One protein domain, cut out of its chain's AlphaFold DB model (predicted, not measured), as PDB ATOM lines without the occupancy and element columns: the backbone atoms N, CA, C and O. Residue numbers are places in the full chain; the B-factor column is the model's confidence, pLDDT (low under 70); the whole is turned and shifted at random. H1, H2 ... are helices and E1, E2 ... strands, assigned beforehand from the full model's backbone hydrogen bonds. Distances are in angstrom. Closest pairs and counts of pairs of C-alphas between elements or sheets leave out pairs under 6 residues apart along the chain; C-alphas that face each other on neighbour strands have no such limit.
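This is residues 3 to 49 and 60 to 135 of the 138 residues of the protein "NYN domain-containing protein" of Erysipelotrichaceae bacterium (UniProt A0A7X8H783). The model has roughly the shape of a T, with a crossbar made by H1, the two-strand sheet E1 E2 with H2 beside it, and H3, one after another. Its stem is a cluster of the helices H4, H5, H6 and H7, with the hairpin of E3 and E4 packed across the end far from the crossbar. The printed part has 123 residues with seven named helices and four named strands, in the order H1 E1 H2 E2 H3 H4 H5 H6 H7 E3 E4; E1 and E2 are parallel, E3 and E4 antiparallel. The class is mixed, helices and strands; the whole is compact, with a radius of gyration of the C-alphas of 15.9 A, and spans 45 by 41 by 26 A.

H1, residues 3 to 8, begins at C-alpha 3 at (-20.984, 20.182, 17.021). E1 is residues 14 to 17, H2 residues 23 to 26 and E2 residues 31 to 34. H3, residues 35 to 44, is 14.3 A long. H4, residues 63 to 77, is the longest helix at 21.1 A and begins at C-alpha 63 at (-2.269, 39.231, 23.587). H5, residues 87 to 97, is 15.1 A long. H6 is residues 103 to 106 and H7 residues 112 to 117. E3, residues 121 to 126, is 16.9 A long; E4, residues 129 to 134, is 17.4 A long and ends at C-alpha 134 at (-7.055, 46.723, 34.844).

E1, H2 and E2 form a strand-helix-strand unit, two parallel neighbour strands with a helix between them in the chain, with a right-handed crossover; N 15 and O 31 are 2.8 A apart, within hydrogen-bond range. H1 touches no helix. H3 and H6 touch, the closest C-alphas being those of Lys 37 and Asn 105, 5.7 A apart. H4 and H5 touch at a steep tilt of 60 degrees, opposite ways, closest at the C-alphas of Ile 73 and Thr 90, 6.3 A apart. In the hairpin E3 and E4, N 131 and O 124 are 2.8 A apart, within hydrogen-bond range. The closest C-alphas of H5 and E4 are those of Trp 87 and Phe 131, 5.0 A apart; H7 and E4 are near each other. In H1, H3, H4, H5 and H7 every O i to N i+4 pair is within hydrogen-bond range; H2 and H6 are too short for such a pair.

The C-alphas of Lys 46 and Asp 81, the two farthest apart, are 46.9 A apart. Residues 50 to 59 are not printed, and C-alphas 49 and 60 are 20.6 A apart across this cut. Of the links that are printed whole, H4 to H5 is short and the others are tight. The mean pLDDT of the printed part is 91.6; residues 44 to 49 are under 70.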
ATOM      1  N   VAL A   3     -21.092  19.417  15.768       90.88
ATOM      2  CA  VAL A   3     -20.984  20.182  17.021       90.88
ATOM      3  C   VAL A   3     -22.329  20.773  17.448       90.88
ATOM      4  O   VAL A   3     -22.730  20.587  18.588       90.88
ATOM      5  N   SER A   4     -23.080  21.386  16.522       90.81
ATOM      6  CA  SER A   4     -24.425  21.911  16.813       90.81
ATOM      7  C   SER A   4     -25.360  20.842  17.383       90.81
ATOM      8  O   SER A   4     -25.968  21.070  18.417       90.81
ATOM      9  N   ARG A   5     -25.383  19.640  16.787       94.50
ATOM     10  CA  ARG A   5     -26.212  18.525  17.271       94.50
ATOM     11  C   ARG A   5     -25.793  18.045  18.658       94.50
ATOM     12  O   ARG A   5     -26.645  17.681  19.454       94.50
ATOM     13  N   LEU A   6     -24.496  18.022  18.959       94.19
ATOM     14  CA  LEU A   6     -24.023  17.642  20.293       94.19
ATOM     15  C   LEU A   6     -24.489  18.658  21.346       94.19
ATOM     16  O   LEU A   6     -25.022  18.262  22.379       94.19
ATOM     17  N   ARG A   7     -24.380  19.956  21.043       90.06
ATOM     18  CA  ARG A   7     -24.809  21.039  21.941       90.06
ATOM     19  C   ARG A   7     -26.326  21.091  22.125       90.06
ATOM     20  O   ARG A   7     -26.790  21.303  23.239       90.06
ATOM     21  N   GLU A   8     -27.089  20.841  21.062       92.94
ATOM     22  CA  GLU A   8     -28.555  20.702  21.106       92.94
ATOM     23  C   GLU A   8     -29.004  19.553  22.023       92.94
ATOM     24  O   GLU A   8     -30.057  19.646  22.640       92.94
ATOM     25  N   ASN A   9     -28.188  18.503  22.166       95.44
ATOM     26  CA  ASN A   9     -28.415  17.402  23.109       95.44
ATOM     27  C   ASN A   9     -27.785  17.654  24.493       95.44
ATOM     28  O   ASN A   9     -27.576  16.709  25.253       95.44
ATOM     29  N   ASN A  10     -27.429  18.905  24.812       91.75
ATOM     30  CA  ASN A  10     -26.779  19.299  26.064       91.75
ATOM     31  C   ASN A  10     -25.471  18.539  26.365       91.75
ATOM     32  O   ASN A  10     -25.066  18.425  27.523       91.75
ATOM     33  N   LEU A  11     -24.785  18.032  25.337       94.75
ATOM     34  CA  LEU A  11     -23.483  17.395  25.496       94.75
ATOM     35  C   LEU A  11     -22.385  18.460  25.534       94.75
ATOM     36  O   LEU A  11     -22.366  19.375  24.713       94.75
ATOM     37  N   PHE A  12     -21.445  18.305  26.464       94.12
ATOM     38  CA  PHE A  12     -20.264  19.158  26.563       94.12
ATOM     39  C   PHE A  12     -19.243  18.770  25.488       94.12
ATOM     40  O   PHE A  12     -18.757  17.635  25.469       94.12
ATOM     41  N   VAL A  13     -18.906  19.693  24.589       95.62
ATOM     42  CA  VAL A  13     -18.025  19.442  23.448       95.62
ATOM     43  C   VAL A  13     -16.647  20.035  23.715       95.62
ATOM     44  O   VAL A  13     -16.470  21.242  23.876       95.62
ATOM     45  N   ILE A  14     -15.639  19.167  23.698       96.06
ATOM     46  CA  ILE A  14     -14.233  19.568  23.756       96.06
ATOM     47  C   ILE A  14     -13.648  19.431  22.352       96.06
ATOM     48  O   ILE A  14     -13.582  18.334  21.797       96.06
ATOM     49  N   GLY A  15     -13.222  20.552  21.776       95.94
ATOM     50  CA  GLY A  15     -12.470  20.597  20.530       95.94
ATOM     51  C   GLY A  15     -10.968  20.487  20.780       95.94
ATOM     52  O   GLY A  15     -10.449  20.944  21.798       95.94
ATOM     53  N   MET A  16     -10.241  19.885  19.845       96.44
ATOM     54  CA  MET A  16      -8.780  19.838  19.878       96.44
ATOM     55  C   MET A  16      -8.237  19.996  18.463       96.44
ATOM     56  O   MET A  16      -8.798  19.440  17.520       96.44
ATOM     57  N   GLY A  17      -7.137  20.729  18.310       95.50
ATOM     58  CA  GLY A  17      -6.527  20.958  17.004       95.50
ATOM     59  C   GLY A  17      -5.243  21.770  17.080       95.50
ATOM     60  O   GLY A  17      -4.644  21.916  18.142       95.50
ATOM     61  N   GLU A  18      -4.789  22.267  15.937       95.31
ATOM     62  CA  GLU A  18      -3.597  23.110  15.845       95.31
ATOM     63  C   GLU A  18      -3.992  24.585  15.788       95.31
ATOM     64  O   GLU A  18      -5.133  24.930  15.505       95.31
ATOM     65  N   SER A  19      -3.031  25.469  16.027       93.00
ATOM     66  CA  SER A  19      -3.243  26.917  16.000       93.00
ATOM     67  C   SER A  19      -3.849  27.428  14.675       93.00
ATOM     68  O   SER A  19      -4.689  28.323  14.677       93.00
ATOM     69  N   LYS A  20      -3.546  26.755  13.554       93.56
ATOM     70  CA  LYS A  20      -4.120  27.000  12.213       93.56
ATOM     71  C   LYS A  20      -5.584  26.559  12.026       93.56
ATOM     72  O   LYS A  20      -6.127  26.664  10.930       93.56
ATOM     73  N   THR A  21      -6.212  25.939  13.027       94.62
ATOM     74  CA  THR A  21      -7.622  25.536  12.931       94.62
ATOM     75  C   THR A  21      -8.496  26.790  12.806       94.62
ATOM     76  O   THR A  21      -8.348  27.674  13.638       94.62
ATOM     77  N   PRO A  22      -9.430  26.884  11.840       93.69
ATOM     78  CA  PRO A  22     -10.262  28.074  11.667       93.69
ATOM     79  C   PRO A  22     -10.990  28.505  12.945       93.69
ATOM     80  O   PRO A  22     -11.615  27.677  13.615       93.69
ATOM     81  N   ALA A  23     -10.995  29.810  13.231       92.12
ATOM     82  CA  ALA A  23     -11.644  30.375  14.419       92.12
ATOM     83  C   ALA A  23     -13.140  30.010  14.518       92.12
ATOM     84  O   ALA A  23     -13.663  29.814  15.611       92.12
ATOM     85  N   SER A  24     -13.825  29.824  13.383       92.75
ATOM     86  CA  SER A  24     -15.224  29.375  13.343       92.75
ATOM     87  C   SER A  24     -15.436  27.980  13.948       92.75
ATOM     88  O   SER A  24     -16.475  27.728  14.556       92.75
ATOM     89  N   LEU A  25     -14.458  27.078  13.820       93.19
ATOM     90  CA  LEU A  25     -14.499  25.750  14.435       93.19
ATOM     91  C   LEU A  25     -14.123  25.817  15.914       93.19
ATOM     92  O   LEU A  25     -14.790  25.184  16.732       93.19
ATOM     93  N   VAL A  26     -13.112  26.619  16.258       95.19
ATOM     94  CA  VAL A  26     -12.692  26.859  17.649       95.19
ATOM     95  C   VAL A  26     -13.851  27.423  18.476       95.19
ATOM     96  O   VAL A  26     -14.140  26.916  19.554       95.19
ATOM     97  N   ASN A  27     -14.580  28.400  17.938       93.50
ATOM     98  CA  ASN A  27     -15.689  29.060  18.633       93.50
ATOM     99  C   ASN A  27     -16.991  28.236  18.647       93.50
ATOM    100  O   ASN A  27     -17.986  28.662  19.230       93.50
ATOM    101  N   SER A  28     -17.020  27.070  17.992       93.69
ATOM    102  CA  SER A  28     -18.220  26.225  17.948       93.69
ATOM    103  C   SER A  28     -18.392  25.330  19.181       93.69
ATOM    104  O   SER A  28     -19.514  24.891  19.443       93.69
ATOM    105  N   VAL A  29     -17.307  25.086  19.926       95.19
ATOM    106  CA  VAL A  29     -17.221  24.171  21.081       95.19
ATOM    107  C   VAL A  29     -17.188  24.926  22.415       95.19
ATOM    108  O   VAL A  29     -17.036  26.142  22.433       95.19
ATOM    109  N   GLU A  30     -17.305  24.217  23.539       94.94
ATOM    110  CA  GLU A  30     -17.207  24.808  24.881       94.94
ATOM    111  C   GLU A  30     -15.759  25.071  25.313       94.94
ATOM    112  O   GLU A  30     -15.485  26.063  25.983       94.94
ATOM    113  N   VAL A  31     -14.831  24.184  24.943       95.50
ATOM    114  CA  VAL A  31     -13.393  24.317  25.223       95.50
ATOM    115  C   VAL A  31     -12.610  23.825  24.018       95.50
ATOM    116  O   VAL A  31     -12.924  22.766  23.475       95.50
ATOM    117  N   PHE A  32     -11.563  24.548  23.626       97.12
ATOM    118  CA  PHE A  32     -10.670  24.146  22.546       97.12
ATOM    119  C   PHE A  32      -9.216  24.048  23.016       97.12
ATOM    120  O   PHE A  32      -8.672  24.973  23.616       97.12
ATOM    121  N   VAL A  33      -8.560  22.925  22.720       96.19
ATOM    122  CA  VAL A  33      -7.172  22.668  23.124       96.19
ATOM    123  C   VAL A  33      -6.230  22.704  21.921       96.19
ATOM    124  O   VAL A  33      -6.347  21.897  20.996       96.19
ATOM    125  N   TYR A  34      -5.232  23.587  21.982       96.25
ATOM    126  CA  TYR A  34      -4.192  23.719  20.961       96.25
ATOM    127  C   TYR A  34      -3.025  22.748  21.183       96.25
ATOM    128  O   TYR A  34      -2.164  22.935  22.050       96.25
ATOM    129  N   LEU A  35      -2.968  21.702  20.362       94.44
ATOM    130  CA  LEU A  35      -1.986  20.623  20.458       94.44
ATOM    131  C   LEU A  35      -0.558  21.099  20.155       94.44
ATOM    132  O   LEU A  35       0.392  20.689  20.830       94.44
ATOM    133  N   ASP A  36      -0.387  22.001  19.186       91.88
ATOM    134  CA  ASP A  36       0.927  22.525  18.802       91.88
ATOM    135  C   ASP A  36       1.530  23.421  19.897       91.88
ATOM    136  O   ASP A  36       2.742  23.381  20.126       91.88
ATOM    137  N   LYS A  37       0.703  24.179  20.632       90.62
ATOM    138  CA  LYS A  37       1.160  24.986  21.776       90.62
ATOM    139  C   LYS A  37       1.583  24.104  22.950       90.62
ATOM    140  O   LYS A  37       2.636  24.349  23.545       90.62
ATOM    141  N   ILE A  38       0.841  23.027  23.231       89.00
ATOM    142  CA  ILE A  38       1.229  22.028  24.241       89.00
ATOM    143  C   ILE A  38       2.569  21.382  23.871       89.00
ATOM    144  O   ILE A  38       3.463  21.291  24.719       89.00
ATOM    145  N   LYS A  39       2.739  20.970  22.608       88.88
ATOM    146  CA  LYS A  39       3.994  20.390  22.112       88.88
ATOM    147  C   LYS A  39       5.159  21.378  22.247       88.88
ATOM    148  O   LYS A  39       6.159  21.049  22.880       88.88
ATOM    149  N   LYS A  40       4.990  22.626  21.788       86.50
ATOM    150  CA  LYS A  40       5.997  23.697  21.926       86.50
ATOM    151  C   LYS A  40       6.409  23.938  23.381       86.50
ATOM    152  O   LYS A  40       7.589  24.157  23.639       86.50
ATOM    153  N   MET A  41       5.486  23.886  24.347       80.38
ATOM    154  CA  MET A  41       5.840  24.023  25.768       80.38
ATOM    155  C   MET A  41       6.652  22.842  26.311       80.38
ATOM    156  O   MET A  41       7.555  23.067  27.120       80.38
ATOM    157  N   ARG A  42       6.340  21.609  25.886       80.56
ATOM    158  CA  ARG A  42       7.106  20.401  26.248       80.56
ATOM    159  C   ARG A  42       8.513  20.425  25.648       80.56
ATOM    160  O   ARG A  42       9.474  20.032  26.305       80.56
ATOM    161  N   ASP A  43       8.658  20.956  24.441       81.06
ATOM    162  CA  ASP A  43       9.965  21.047  23.786       81.06
ATOM    163  C   ASP A  43      10.805  22.209  24.354       81.06
ATOM    164  O   ASP A  43      12.004  22.057  24.598       81.06
ATOM    165  N   LYS A  44      10.181  23.351  24.691       65.50
ATOM    166  CA  LYS A  44      10.856  24.500  25.334       65.50
ATOM    167  C   LYS A  44      11.373  24.207  26.745       65.50
ATOM    168  O   LYS A  44      12.290  24.887  27.193       65.50
ATOM    169  N   THR A  45      10.883  23.174  27.436       57.38
ATOM    170  CA  THR A  45      11.525  22.715  28.683       57.38
ATOM    171  C   THR A  45      12.947  22.167  28.488       57.38
ATOM    172  O   THR A  45      13.636  21.974  29.483       57.38
ATOM    173  N   LYS A  46      13.431  22.000  27.243       54.72
ATOM    174  CA  LYS A  46      14.831  21.653  26.934       54.72
ATOM    175  C   LYS A  46      15.724  22.820  26.480       54.72
ATOM    176  O   LYS A  46      16.939  22.660  26.532       54.72
ATOM    177  N   LYS A  47      15.196  23.981  26.064       43.66
ATOM    178  CA  LYS A  47      16.008  25.163  25.685       43.66
ATOM    179  C   LYS A  47      15.268  26.481  25.954       43.66
ATOM    180  O   LYS A  47      14.143  26.685  25.503       43.66
ATOM    181  N   LEU A  48      15.937  27.379  26.680       40.28
ATOM    182  CA  LEU A  48      15.459  28.715  27.041       40.28
ATOM    183  C   LEU A  48      15.475  29.693  25.854       40.28
ATOM    184  O   LEU A  48      16.442  29.760  25.103       40.28
ATOM    185  N   LYS A  49      14.426  30.528  25.834       43.56
ATOM    186  CA  LYS A  49      14.172  31.739  25.029       43.56
ATOM    187  C   LYS A  49      13.787  31.530  23.560       43.56
ATOM    188  O   LYS A  49      14.570  31.066  22.745       43.56
ATOM    189  N   ILE A  60      -5.685  31.794  17.579       93.25
ATOM    190  CA  ILE A  60      -5.439  32.339  18.907       93.25
ATOM    191  C   ILE A  60      -5.450  33.861  18.829       93.25
ATOM    192  O   ILE A  60      -4.608  34.468  18.170       93.25
ATOM    193  N   ILE A  61      -6.368  34.466  19.579       93.88
ATOM    194  CA  ILE A  61      -6.451  35.915  19.746       93.88
ATOM    195  C   ILE A  61      -5.099  36.495  20.221       93.88
ATOM    196  O   ILE A  61      -4.506  35.956  21.167       93.88
ATOM    197  N   PRO A  62      -4.581  37.566  19.589       94.38
ATOM    198  CA  PRO A  62      -3.386  38.270  20.047       94.38
ATOM    199  C   PRO A  62      -3.472  38.710  21.514       94.38
ATOM    200  O   PRO A  62      -4.553  38.880  22.069       94.38
ATOM    201  N   LEU A  63      -2.316  38.878  22.163       93.69
ATOM    202  CA  LEU A  63      -2.269  39.231  23.587       93.69
ATOM    203  C   LEU A  63      -2.925  40.588  23.871       93.69
ATOM    204  O   LEU A  63      -3.663  40.691  24.843       93.69
ATOM    205  N   ASP A  64      -2.653  41.590  23.038       94.62
ATOM    206  CA  ASP A  64      -3.185  42.942  23.217       94.62
ATOM    207  C   ASP A  64      -4.719  42.926  23.080       94.62
ATOM    208  O   ASP A  64      -5.422  43.303  24.013       94.62
ATOM    209  N   ASP A  65      -5.238  42.303  22.016       95.62
ATOM    210  CA  ASP A  65      -6.679  42.106  21.814       95.62
ATOM    211  C   ASP A  65      -7.333  41.321  22.967       95.62
ATOM    212  O   ASP A  65      -8.457  41.608  23.371       95.62
ATOM    213  N   LEU A  66      -6.648  40.317  23.527       96.44
ATOM    214  CA  LEU A  66      -7.145  39.559  24.679       96.44
ATOM    215  C   LEU A  66      -7.237  40.427  25.945       96.44
ATOM    216  O   LEU A  66      -8.172  40.265  26.733       96.44
ATOM    217  N   ILE A  67      -6.258  41.307  26.162       96.50
ATOM    218  CA  ILE A  67      -6.253  42.270  27.270       96.50
ATOM    219  C   ILE A  67      -7.426  43.246  27.109       96.50
ATOM    220  O   ILE A  67      -8.149  43.480  28.079       96.50
ATOM    221  N   ASP A  68      -7.675  43.734  25.895       96.50
ATOM    222  CA  ASP A  68      -8.806  44.619  25.594       96.50
ATOM    223  C   ASP A  68     -10.148  43.907  25.796       96.50
ATOM    224  O   ASP A  68     -11.055  44.433  26.440       96.50
ATOM    225  N   VAL A  69     -10.267  42.661  25.332       96.75
ATOM    226  CA  VAL A  69     -11.444  41.814  25.570       96.75
ATOM    227  C   VAL A  69     -11.721  41.662  27.061       96.75
ATOM    228  O   VAL A  69     -12.867  41.822  27.482       96.75
ATOM    229  N   LEU A  70     -10.705  41.341  27.871       97.19
ATOM    230  CA  LEU A  70     -10.904  41.176  29.309       97.19
ATOM    231  C   LEU A  70     -11.298  42.500  29.971       97.19
ATOM    232  O   LEU A  70     -12.193  42.509  30.812       97.19
ATOM    233  N   THR A  71     -10.666  43.602  29.567       96.31
ATOM    234  CA  THR A  71     -10.990  44.956  30.035       96.31
ATOM    235  C   THR A  71     -12.447  45.306  29.744       96.31
ATOM    236  O   THR A  71     -13.159  45.736  30.647       96.31
ATOM    237  N   ASN A  72     -12.929  45.020  28.533       96.00
ATOM    238  CA  ASN A  72     -14.325  45.238  28.153       96.00
ATOM    239  C   ASN A  72     -15.287  44.359  28.964       96.00
ATOM    240  O   ASN A  72     -16.305  44.846  29.444       96.00
ATOM    241  N   ILE A  73     -14.955  43.078  29.187       96.50
ATOM    242  CA  ILE A  73     -15.765  42.203  30.052       96.50
ATOM    243  C   ILE A  73     -15.830  42.769  31.477       96.50
ATOM    244  O   ILE A  73     -16.890  42.729  32.092       96.50
ATOM    245  N   ILE A  74     -14.723  43.287  32.014       96.25
ATOM    246  CA  ILE A  74     -14.702  43.903  33.346       96.25
ATOM    247  C   ILE A  74     -15.565  45.162  33.365       96.25
ATOM    248  O   ILE A  74     -16.394  45.277  34.258       96.25
ATOM    249  N   ALA A  75     -15.446  46.050  32.376       93.69
ATOM    250  CA  ALA A  75     -16.259  47.263  32.290       93.69
ATOM    251  C   ALA A  75     -17.768  46.956  32.214       93.69
ATOM    252  O   ALA A  75     -18.567  47.627  32.857       93.69
ATOM    253  N   GLU A  76     -18.161  45.900  31.492       92.50
ATOM    254  CA  GLU A  76     -19.554  45.429  31.412       92.50
ATOM    255  C   GLU A  76     -20.073  44.810  32.727       92.50
ATOM    256  O   GLU A  76     -21.283  44.703  32.914       92.50
ATOM    257  N   ASN A  77     -19.184  44.345  33.615       89.06
ATOM    258  CA  ASN A  77     -19.530  43.580  34.823       89.06
ATOM    259  C   ASN A  77     -19.006  44.221  36.121       89.06
ATOM    260  O   ASN A  77     -18.982  43.552  37.160       89.06
ATOM    261  N   ALA A  78     -18.546  45.472  36.064       87.00
ATOM    262  CA  ALA A  78     -18.051  46.195  37.225       87.00
ATOM    263  C   ALA A  78     -19.196  46.409  38.220       87.00
ATOM    264  O   ALA A  78     -20.328  46.707  37.837       87.00
ATOM    265  N   LEU A  79     -18.909  46.196  39.501       79.12
ATOM    266  CA  LEU A  79     -19.900  46.308  40.573       79.12
ATOM    267  C   LEU A  79     -20.089  47.749  41.037       79.12
ATOM    268  O   LEU A  79     -21.131  48.086  41.595       79.12
ATOM    269  N   ASP A  80     -19.053  48.554  40.851       77.94
ATOM    270  CA  ASP A  80     -18.883  49.878  41.409       77.94
ATOM    271  C   ASP A  80     -18.123  50.791  40.439       77.94
ATOM    272  O   ASP A  80     -17.506  50.345  39.465       77.94
ATOM    273  N   ASP A  81     -18.139  52.087  40.747       78.94
ATOM    274  CA  ASP A  81     -17.382  53.109  40.015       78.94
ATOM    275  C   ASP A  81     -15.854  52.926  40.165       78.94
ATOM    276  O   ASP A  81     -15.078  53.496  39.399       78.94
ATOM    277  N   ASP A  82     -15.412  52.086  41.112       82.31
ATOM    278  CA  ASP A  82     -14.004  51.729  41.340       82.31
ATOM    279  C   ASP A  82     -13.468  50.678  40.343       82.31
ATOM    280  O   ASP A  82     -12.265  50.364  40.343       82.31
ATOM    281  N   GLY A  83     -14.347  50.133  39.493       90.25
ATOM    282  CA  GLY A  83     -13.994  49.287  38.356       90.25
ATOM    283  C   GLY A  83     -13.683  47.832  38.706       90.25
ATOM    284  O   GLY A  83     -12.980  47.166  37.941       90.25
ATOM    285  N   TRP A  84     -14.161  47.315  39.843       94.81
ATOM    286  CA  TRP A  84     -13.911  45.928  40.248       94.81
ATOM    287  C   TRP A  84     -14.984  44.967  39.736       94.81
ATOM    288  O   TRP A  84     -16.179  45.179  39.927       94.81
ATOM    289  N   ALA A  85     -14.555  43.843  39.153       96.06
ATOM    290  CA  ALA A  85     -15.448  42.759  38.741       96.06
ATOM    291  C   ALA A  85     -15.059  41.420  39.386       96.06
ATOM    292  O   ALA A  85     -13.874  41.116  39.558       96.06
ATOM    293  N   TYR A  86     -16.050  40.577  39.700       96.88
ATOM    294  CA  TYR A  86     -15.820  39.222  40.215       96.88
ATOM    295  C   TYR A  86     -15.043  38.367  39.206       96.88
ATOM    296  O   TYR A  86     -15.547  38.052  38.125       96.88
ATOM    297  N   TRP A  87     -13.858  37.885  39.593       97.19
ATOM    298  CA  TRP A  87     -12.990  37.075  38.732       97.19
ATOM    299  C   TRP A  87     -13.701  35.831  38.189       97.19
ATOM    300  O   TRP A  87     -13.535  35.487  37.021       97.19
ATOM    301  N   SER A  88     -14.517  35.166  39.010       95.44
ATOM    302  CA  SER A  88     -15.258  33.968  38.600       95.44
ATOM    303  C   SER A  88     -16.214  34.248  37.437       95.44
ATOM    304  O   SER A  88     -16.240  33.480  36.475       95.44
ATOM    305  N   ASN A  89     -16.958  35.358  37.496       95.25
ATOM    306  CA  ASN A  89     -17.883  35.749  36.434       95.25
ATOM    307  C   ASN A  89     -17.116  36.209  35.188       95.25
ATOM    308  O   ASN A  89     -17.345  35.694  34.095       95.25
ATOM    309  N   THR A  90     -16.128  37.088  35.367       96.75
ATOM    310  CA  THR A  90     -15.282  37.604  34.286       96.75
ATOM    311  C   THR A  90     -14.587  36.471  33.521       96.75
ATOM    312  O   THR A  90     -14.661  36.408  32.294       96.75
ATOM    313  N   ASN A  91     -13.963  35.524  34.228       96.81
ATOM    314  CA  ASN A  91     -13.288  34.384  33.610       96.81
ATOM    315  C   ASN A  91     -14.275  33.444  32.907       96.81
ATOM    316  O   ASN A  91     -13.963  32.952  31.827       96.81
ATOM    317  N   ASN A  92     -15.460  33.203  33.480       95.88
ATOM    318  CA  ASN A  92     -16.499  32.389  32.839       95.88
ATOM    319  C   ASN A  92     -16.992  33.036  31.532       95.88
ATOM    320  O   ASN A  92     -17.109  32.364  30.510       95.88
ATOM    321  N   THR A  93     -17.216  34.350  31.533       96.88
ATOM    322  CA  THR A  93     -17.577  35.101  30.324       96.88
ATOM    323  C   THR A  93     -16.467  35.045  29.279       96.88
ATOM    324  O   THR A  93     -16.751  34.795  28.107       96.88
ATOM    325  N   LEU A  94     -15.202  35.190  29.692       96.94
ATOM    326  CA  LEU A  94     -14.052  35.082  28.795       96.94
ATOM    327  C   LEU A  94     -13.988  33.711  28.114       96.94
ATOM    328  O   LEU A  94     -13.933  33.656  26.890       96.94
ATOM    329  N   VAL A  95     -14.026  32.609  28.874       95.31
ATOM    330  CA  VAL A  95     -13.907  31.255  28.293       95.31
ATOM    331  C   VAL A  95     -15.112  30.878  27.432       95.31
ATOM    332  O   VAL A  95     -14.964  30.113  26.487       95.31
ATOM    333  N   ARG A  96     -16.296  31.444  27.701       94.12
ATOM    334  CA  ARG A  96     -17.482  31.273  26.845       94.12
ATOM    335  C   ARG A  96     -17.364  32.031  25.526       94.12
ATOM    336  O   ARG A  96     -17.760  31.494  24.496       94.12
ATOM    337  N   LYS A  97     -16.850  33.270  25.551       94.38
ATOM    338  CA  LYS A  97     -16.611  34.072  24.336       94.38
ATOM    339  C   LYS A  97     -15.427  33.519  23.527       94.38
ATOM    340  O   LYS A  97     -15.474  33.535  22.302       94.38
ATOM    341  N   TYR A  98     -14.405  32.992  24.205       96.06
ATOM    342  CA  TYR A  98     -13.167  32.479  23.612       96.06
ATOM    343  C   TYR A  98     -12.828  31.074  24.144       96.06
ATOM    344  O   TYR A  98     -11.942  30.932  24.991       96.06
ATOM    345  N   PRO A  99     -13.470  30.012  23.617       96.12
ATOM    346  CA  PRO A  99     -13.251  28.624  24.049       96.12
ATOM    347  C   PRO A  99     -11.801  28.133  23.936       96.12
ATOM    348  O   PRO A  99     -11.399  27.205  24.637       96.12
ATOM    349  N   GLY A 100     -11.012  28.736  23.040       95.38
ATOM    350  CA  GLY A 100      -9.592  28.430  22.860       95.38
ATOM    351  C   GLY A 100      -8.653  29.139  23.836       95.38
ATOM    352  O   GLY A 100      -7.450  28.871  23.816       95.38
ATOM    353  N   PHE A 101      -9.145  30.054  24.676       96.50
ATOM    354  CA  PHE A 101      -8.282  30.780  25.599       96.50
ATOM    355  C   PHE A 101      -7.629  29.833  26.616       96.50
ATOM    356  O   PHE A 101      -8.290  29.175  27.418       96.50
ATOM    357  N   ASP A 102      -6.297  29.825  26.617       95.19
ATOM    358  CA  ASP A 102      -5.477  29.190  27.637       95.19
ATOM    359  C   ASP A 102      -4.162  29.973  27.788       95.19
ATOM    360  O   ASP A 102      -3.503  30.253  26.780       95.19
ATOM    361  N   PRO A 103      -3.710  30.306  29.014       94.75
ATOM    362  CA  PRO A 103      -2.446  31.016  29.224       94.75
ATOM    363  C   PRO A 103      -1.223  30.361  28.560       94.75
ATOM    364  O   PRO A 103      -0.264  31.040  28.179       94.75
ATOM    365  N   ARG A 104      -1.248  29.037  28.380       92.00
ATOM    366  CA  ARG A 104      -0.182  28.264  27.727       92.00
ATOM    367  C   ARG A 104       0.009  28.651  26.267       92.00
ATOM    368  O   ARG A 104       1.134  28.571  25.771       92.00
ATOM    369  N   ASN A 105      -1.041  29.132  25.606       93.56
ATOM    370  CA  ASN A 105      -0.976  29.624  24.230       93.56
ATOM    371  C   ASN A 105      -0.026  30.826  24.100       93.56
ATOM    372  O   ASN A 105       0.632  30.983  23.074       93.56
ATOM    373  N   TYR A 106       0.120  31.593  25.184       93.38
ATOM    374  CA  TYR A 106       0.992  32.764  25.312       93.38
ATOM    375  C   TYR A 106       2.319  32.439  26.017       93.38
ATOM    376  O   TYR A 106       3.064  33.328  26.420       93.38
ATOM    377  N   GLY A 107       2.635  31.153  26.197       90.69
ATOM    378  CA  GLY A 107       3.858  30.708  26.865       90.69
ATOM    379  C   GLY A 107       3.841  30.842  28.390       90.69
ATOM    380  O   GLY A 107       4.886  30.674  29.021       90.69
ATOM    381  N   PHE A 108       2.683  31.098  29.002       92.38
ATOM    382  CA  PHE A 108       2.550  31.194  30.450       92.38
ATOM    383  C   PHE A 108       2.185  29.842  31.079       92.38
ATOM    384  O   PHE A 108       1.275  29.148  30.632       92.38
ATOM    385  N   LYS A 109       2.890  29.462  32.153       91.38
ATOM    386  CA  LYS A 109       2.558  28.296  32.985       91.38
ATOM    387  C   LYS A 109       1.835  28.769  34.241       91.38
ATOM    388  O   LYS A 109       2.447  29.432  35.073       91.38
ATOM    389  N   GLY A 110       0.570  28.397  34.401       91.69
ATOM    390  CA  GLY A 110      -0.197  28.697  35.607       91.69
ATOM    391  C   GLY A 110      -1.678  28.915  35.325       91.69
ATOM    392  O   GLY A 110      -2.165  28.630  34.235       91.69
ATOM    393  N   LYS A 111      -2.389  29.420  36.336       95.38
ATOM    394  CA  LYS A 111      -3.819  29.742  36.250       95.38
ATOM    395  C   LYS A 111      -4.037  31.058  35.496       95.38
ATOM    396  O   LYS A 111      -3.194  31.949  35.575       95.38
ATOM    397  N   ALA A 112      -5.197  31.200  34.856       96.75
ATOM    398  CA  ALA A 112      -5.576  32.395  34.098       96.75
ATOM    399  C   ALA A 112      -5.481  33.695  34.915       96.75
ATOM    400  O   ALA A 112      -4.908  34.664  34.434       96.75
ATOM    401  N   LEU A 113      -5.905  33.693  36.183       97.75
ATOM    402  CA  LEU A 113      -5.765  34.873  37.043       97.75
ATOM    403  C   LEU A 113      -4.309  35.354  37.121       97.75
ATOM    404  O   LEU A 113      -4.022  36.517  36.890       97.75
ATOM    405  N   GLN A 114      -3.368  34.442  37.380       97.88
ATOM    406  CA  GLN A 114      -1.943  34.782  37.486       97.88
ATOM    407  C   GLN A 114      -1.357  35.262  36.157       97.88
ATOM    408  O   GLN A 114      -0.412  36.046  36.149       97.88
ATOM    409  N   PHE A 115      -1.901  34.785  35.038       97.62
ATOM    410  CA  PHE A 115      -1.540  35.280  33.720       97.62
ATOM    411  C   PHE A 115      -1.952  36.742  33.558       97.62
ATOM    412  O   PHE A 115      -1.102  37.560  33.218       97.62
ATOM    413  N   PHE A 116      -3.198  37.098  33.872       97.81
ATOM    414  CA  PHE A 116      -3.662  38.484  33.763       97.81
ATOM    415  C   PHE A 116      -2.973  39.420  34.757       97.81
ATOM    416  O   PHE A 116      -2.589  40.521  34.377       97.81
ATOM    417  N   LEU A 117      -2.659  38.956  35.972       97.62
ATOM    418  CA  LEU A 117      -1.868  39.747  36.925       97.62
ATOM    419  C   LEU A 117      -0.480  40.140  36.392       97.62
ATOM    420  O   LEU A 117       0.051  41.186  36.746       97.62
ATOM    421  N   LYS A 118       0.122  39.327  35.513       96.50
ATOM    422  CA  LYS A 118       1.387  39.683  34.845       96.50
ATOM    423  C   LYS A 118       1.212  40.568  33.612       96.50
ATOM    424  O   LYS A 118       2.209  41.045  33.080       96.50
ATOM    425  N   ASN A 119      -0.019  40.765  33.154       96.06
ATOM    426  CA  ASN A 119      -0.354  41.459  31.916       96.06
ATOM    427  C   ASN A 119      -1.238  42.689  32.175       96.06
ATOM    428  O   ASN A 119      -2.140  42.974  31.400       96.06
ATOM    429  N   GLY A 120      -0.958  43.434  33.250       95.81
ATOM    430  CA  GLY A 120      -1.577  44.744  33.488       95.81
ATOM    431  C   GLY A 120      -2.901  44.716  34.248       95.81
ATOM    432  O   GLY A 120      -3.649  45.680  34.161       95.81
ATOM    433  N   PHE A 121      -3.178  43.653  35.000       97.19
ATOM    434  CA  PHE A 121      -4.338  43.578  35.889       97.19
ATOM    435  C   PHE A 121      -3.896  43.440  37.341       97.19
ATOM    436  O   PHE A 121      -2.828  42.904  37.637       97.19
ATOM    437  N   GLU A 122      -4.754  43.870  38.253       96.62
ATOM    438  CA  GLU A 122      -4.594  43.655  39.683       96.62
ATOM    439  C   GLU A 122      -5.790  42.904  40.268       96.62
ATOM    440  O   GLU A 122      -6.843  42.786  39.638       96.62
ATOM    441  N   LYS A 123      -5.602  42.350  41.470       96.50
ATOM    442  CA  LYS A 123      -6.656  41.637  42.191       96.50
ATOM    443  C   LYS A 123      -6.876  42.198  43.586       96.50
ATOM    444  O   LYS A 123      -5.926  42.603  44.254       96.50
ATOM    445  N   ARG A 124      -8.112  42.069  44.051       95.75
ATOM    446  CA  ARG A 124      -8.520  42.265  45.443       95.75
ATOM    447  C   ARG A 124      -9.158  40.972  45.935       95.75
ATOM    448  O   ARG A 124      -9.854  40.304  45.174       95.75
ATOM    449  N   ASN A 125      -8.882  40.593  47.177       96.50
ATOM    450  CA  ASN A 125      -9.545  39.460  47.815       96.50
ATOM    451  C   ASN A 125     -10.436  39.992  48.941       96.50
ATOM    452  O   ASN A 125      -9.955  40.777  49.758       96.50
ATOM    453  N   GLU A 126     -11.669  39.506  49.031       93.75
ATOM    454  CA  GLU A 126     -12.568  39.751  50.162       93.75
ATOM    455  C   GLU A 126     -13.115  38.399  50.626       93.75
ATOM    456  O   GLU A 126     -13.970  37.790  49.989       93.75
ATOM    457  N   GLY A 127     -12.543  37.856  51.703       94.00
ATOM    458  CA  GLY A 127     -12.834  36.484  52.118       94.00
ATOM    459  C   GLY A 127     -12.457  35.464  51.035       94.00
ATOM    460  O   GLY A 127     -11.278  35.307  50.709       94.00
ATOM    461  N   LEU A 128     -13.458  34.748  50.512       92.69
ATOM    462  CA  LEU A 128     -13.293  33.776  49.422       92.69
ATOM    463  C   LEU A 128     -13.461  34.400  48.032       92.69
ATOM    464  O   LEU A 128     -13.090  33.772  47.036       92.69
ATOM    465  N   ASP A 129     -13.988  35.620  47.967       93.94
ATOM    466  CA  ASP A 129     -14.239  36.305  46.715       93.94
ATOM    467  C   ASP A 129     -12.962  36.958  46.194       93.94
ATOM    468  O   ASP A 129     -12.155  37.532  46.933       93.94
ATOM    469  N   VAL A 130     -12.764  36.832  44.884       97.00
ATOM    470  CA  VAL A 130     -11.624  37.402  44.172       97.00
ATOM    471  C   VAL A 130     -12.155  38.331  43.102       97.00
ATOM    472  O   VAL A 130     -12.952  37.923  42.254       97.00
ATOM    473  N   PHE A 131     -11.655  39.555  43.112       97.00
ATOM    474  CA  PHE A 131     -11.981  40.597  42.154       97.00
ATOM    475  C   PHE A 131     -10.774  40.883  41.272       97.00
ATOM    476  O   PHE A 131      -9.628  40.670  41.678       97.00
ATOM    477  N   ILE A 132     -11.037  41.357  40.062       97.12
ATOM    478  CA  ILE A 132     -10.025  41.752  39.088       97.12
ATOM    479  C   ILE A 132     -10.385  43.113  38.494       97.12
ATOM    480  O   ILE A 132     -11.566  43.396  38.283       97.12
ATOM    481  N   ARG A 133      -9.369  43.919  38.188       95.75
ATOM    482  CA  ARG A 133      -9.500  45.117  37.353       95.75
ATOM    483  C   ARG A 133      -8.206  45.417  36.584       95.75
ATOM    484  O   ARG A 133      -7.151  44.909  36.983       95.75
ATOM    485  N   PRO A 134      -8.253  46.197  35.491       95.44
ATOM    486  CA  PRO A 134      -7.055  46.723  34.844       95.44
ATOM    487  C   PRO A 134      -6.293  47.671  35.777       95.44
ATOM    488  O   PRO A 134      -6.896  48.405  36.556       95.44
ATOM    489  N   ILE A 135      -4.966  47.677  35.687       93.69
ATOM    490  CA  ILE A 135      -4.134  48.691  36.336       93.69
ATOM    491  C   ILE A 135      -4.197  49.950  35.470       93.69
ATOM    492  O   ILE A 135      -3.844  49.889  34.291       93.69
TER     493      ILE A 135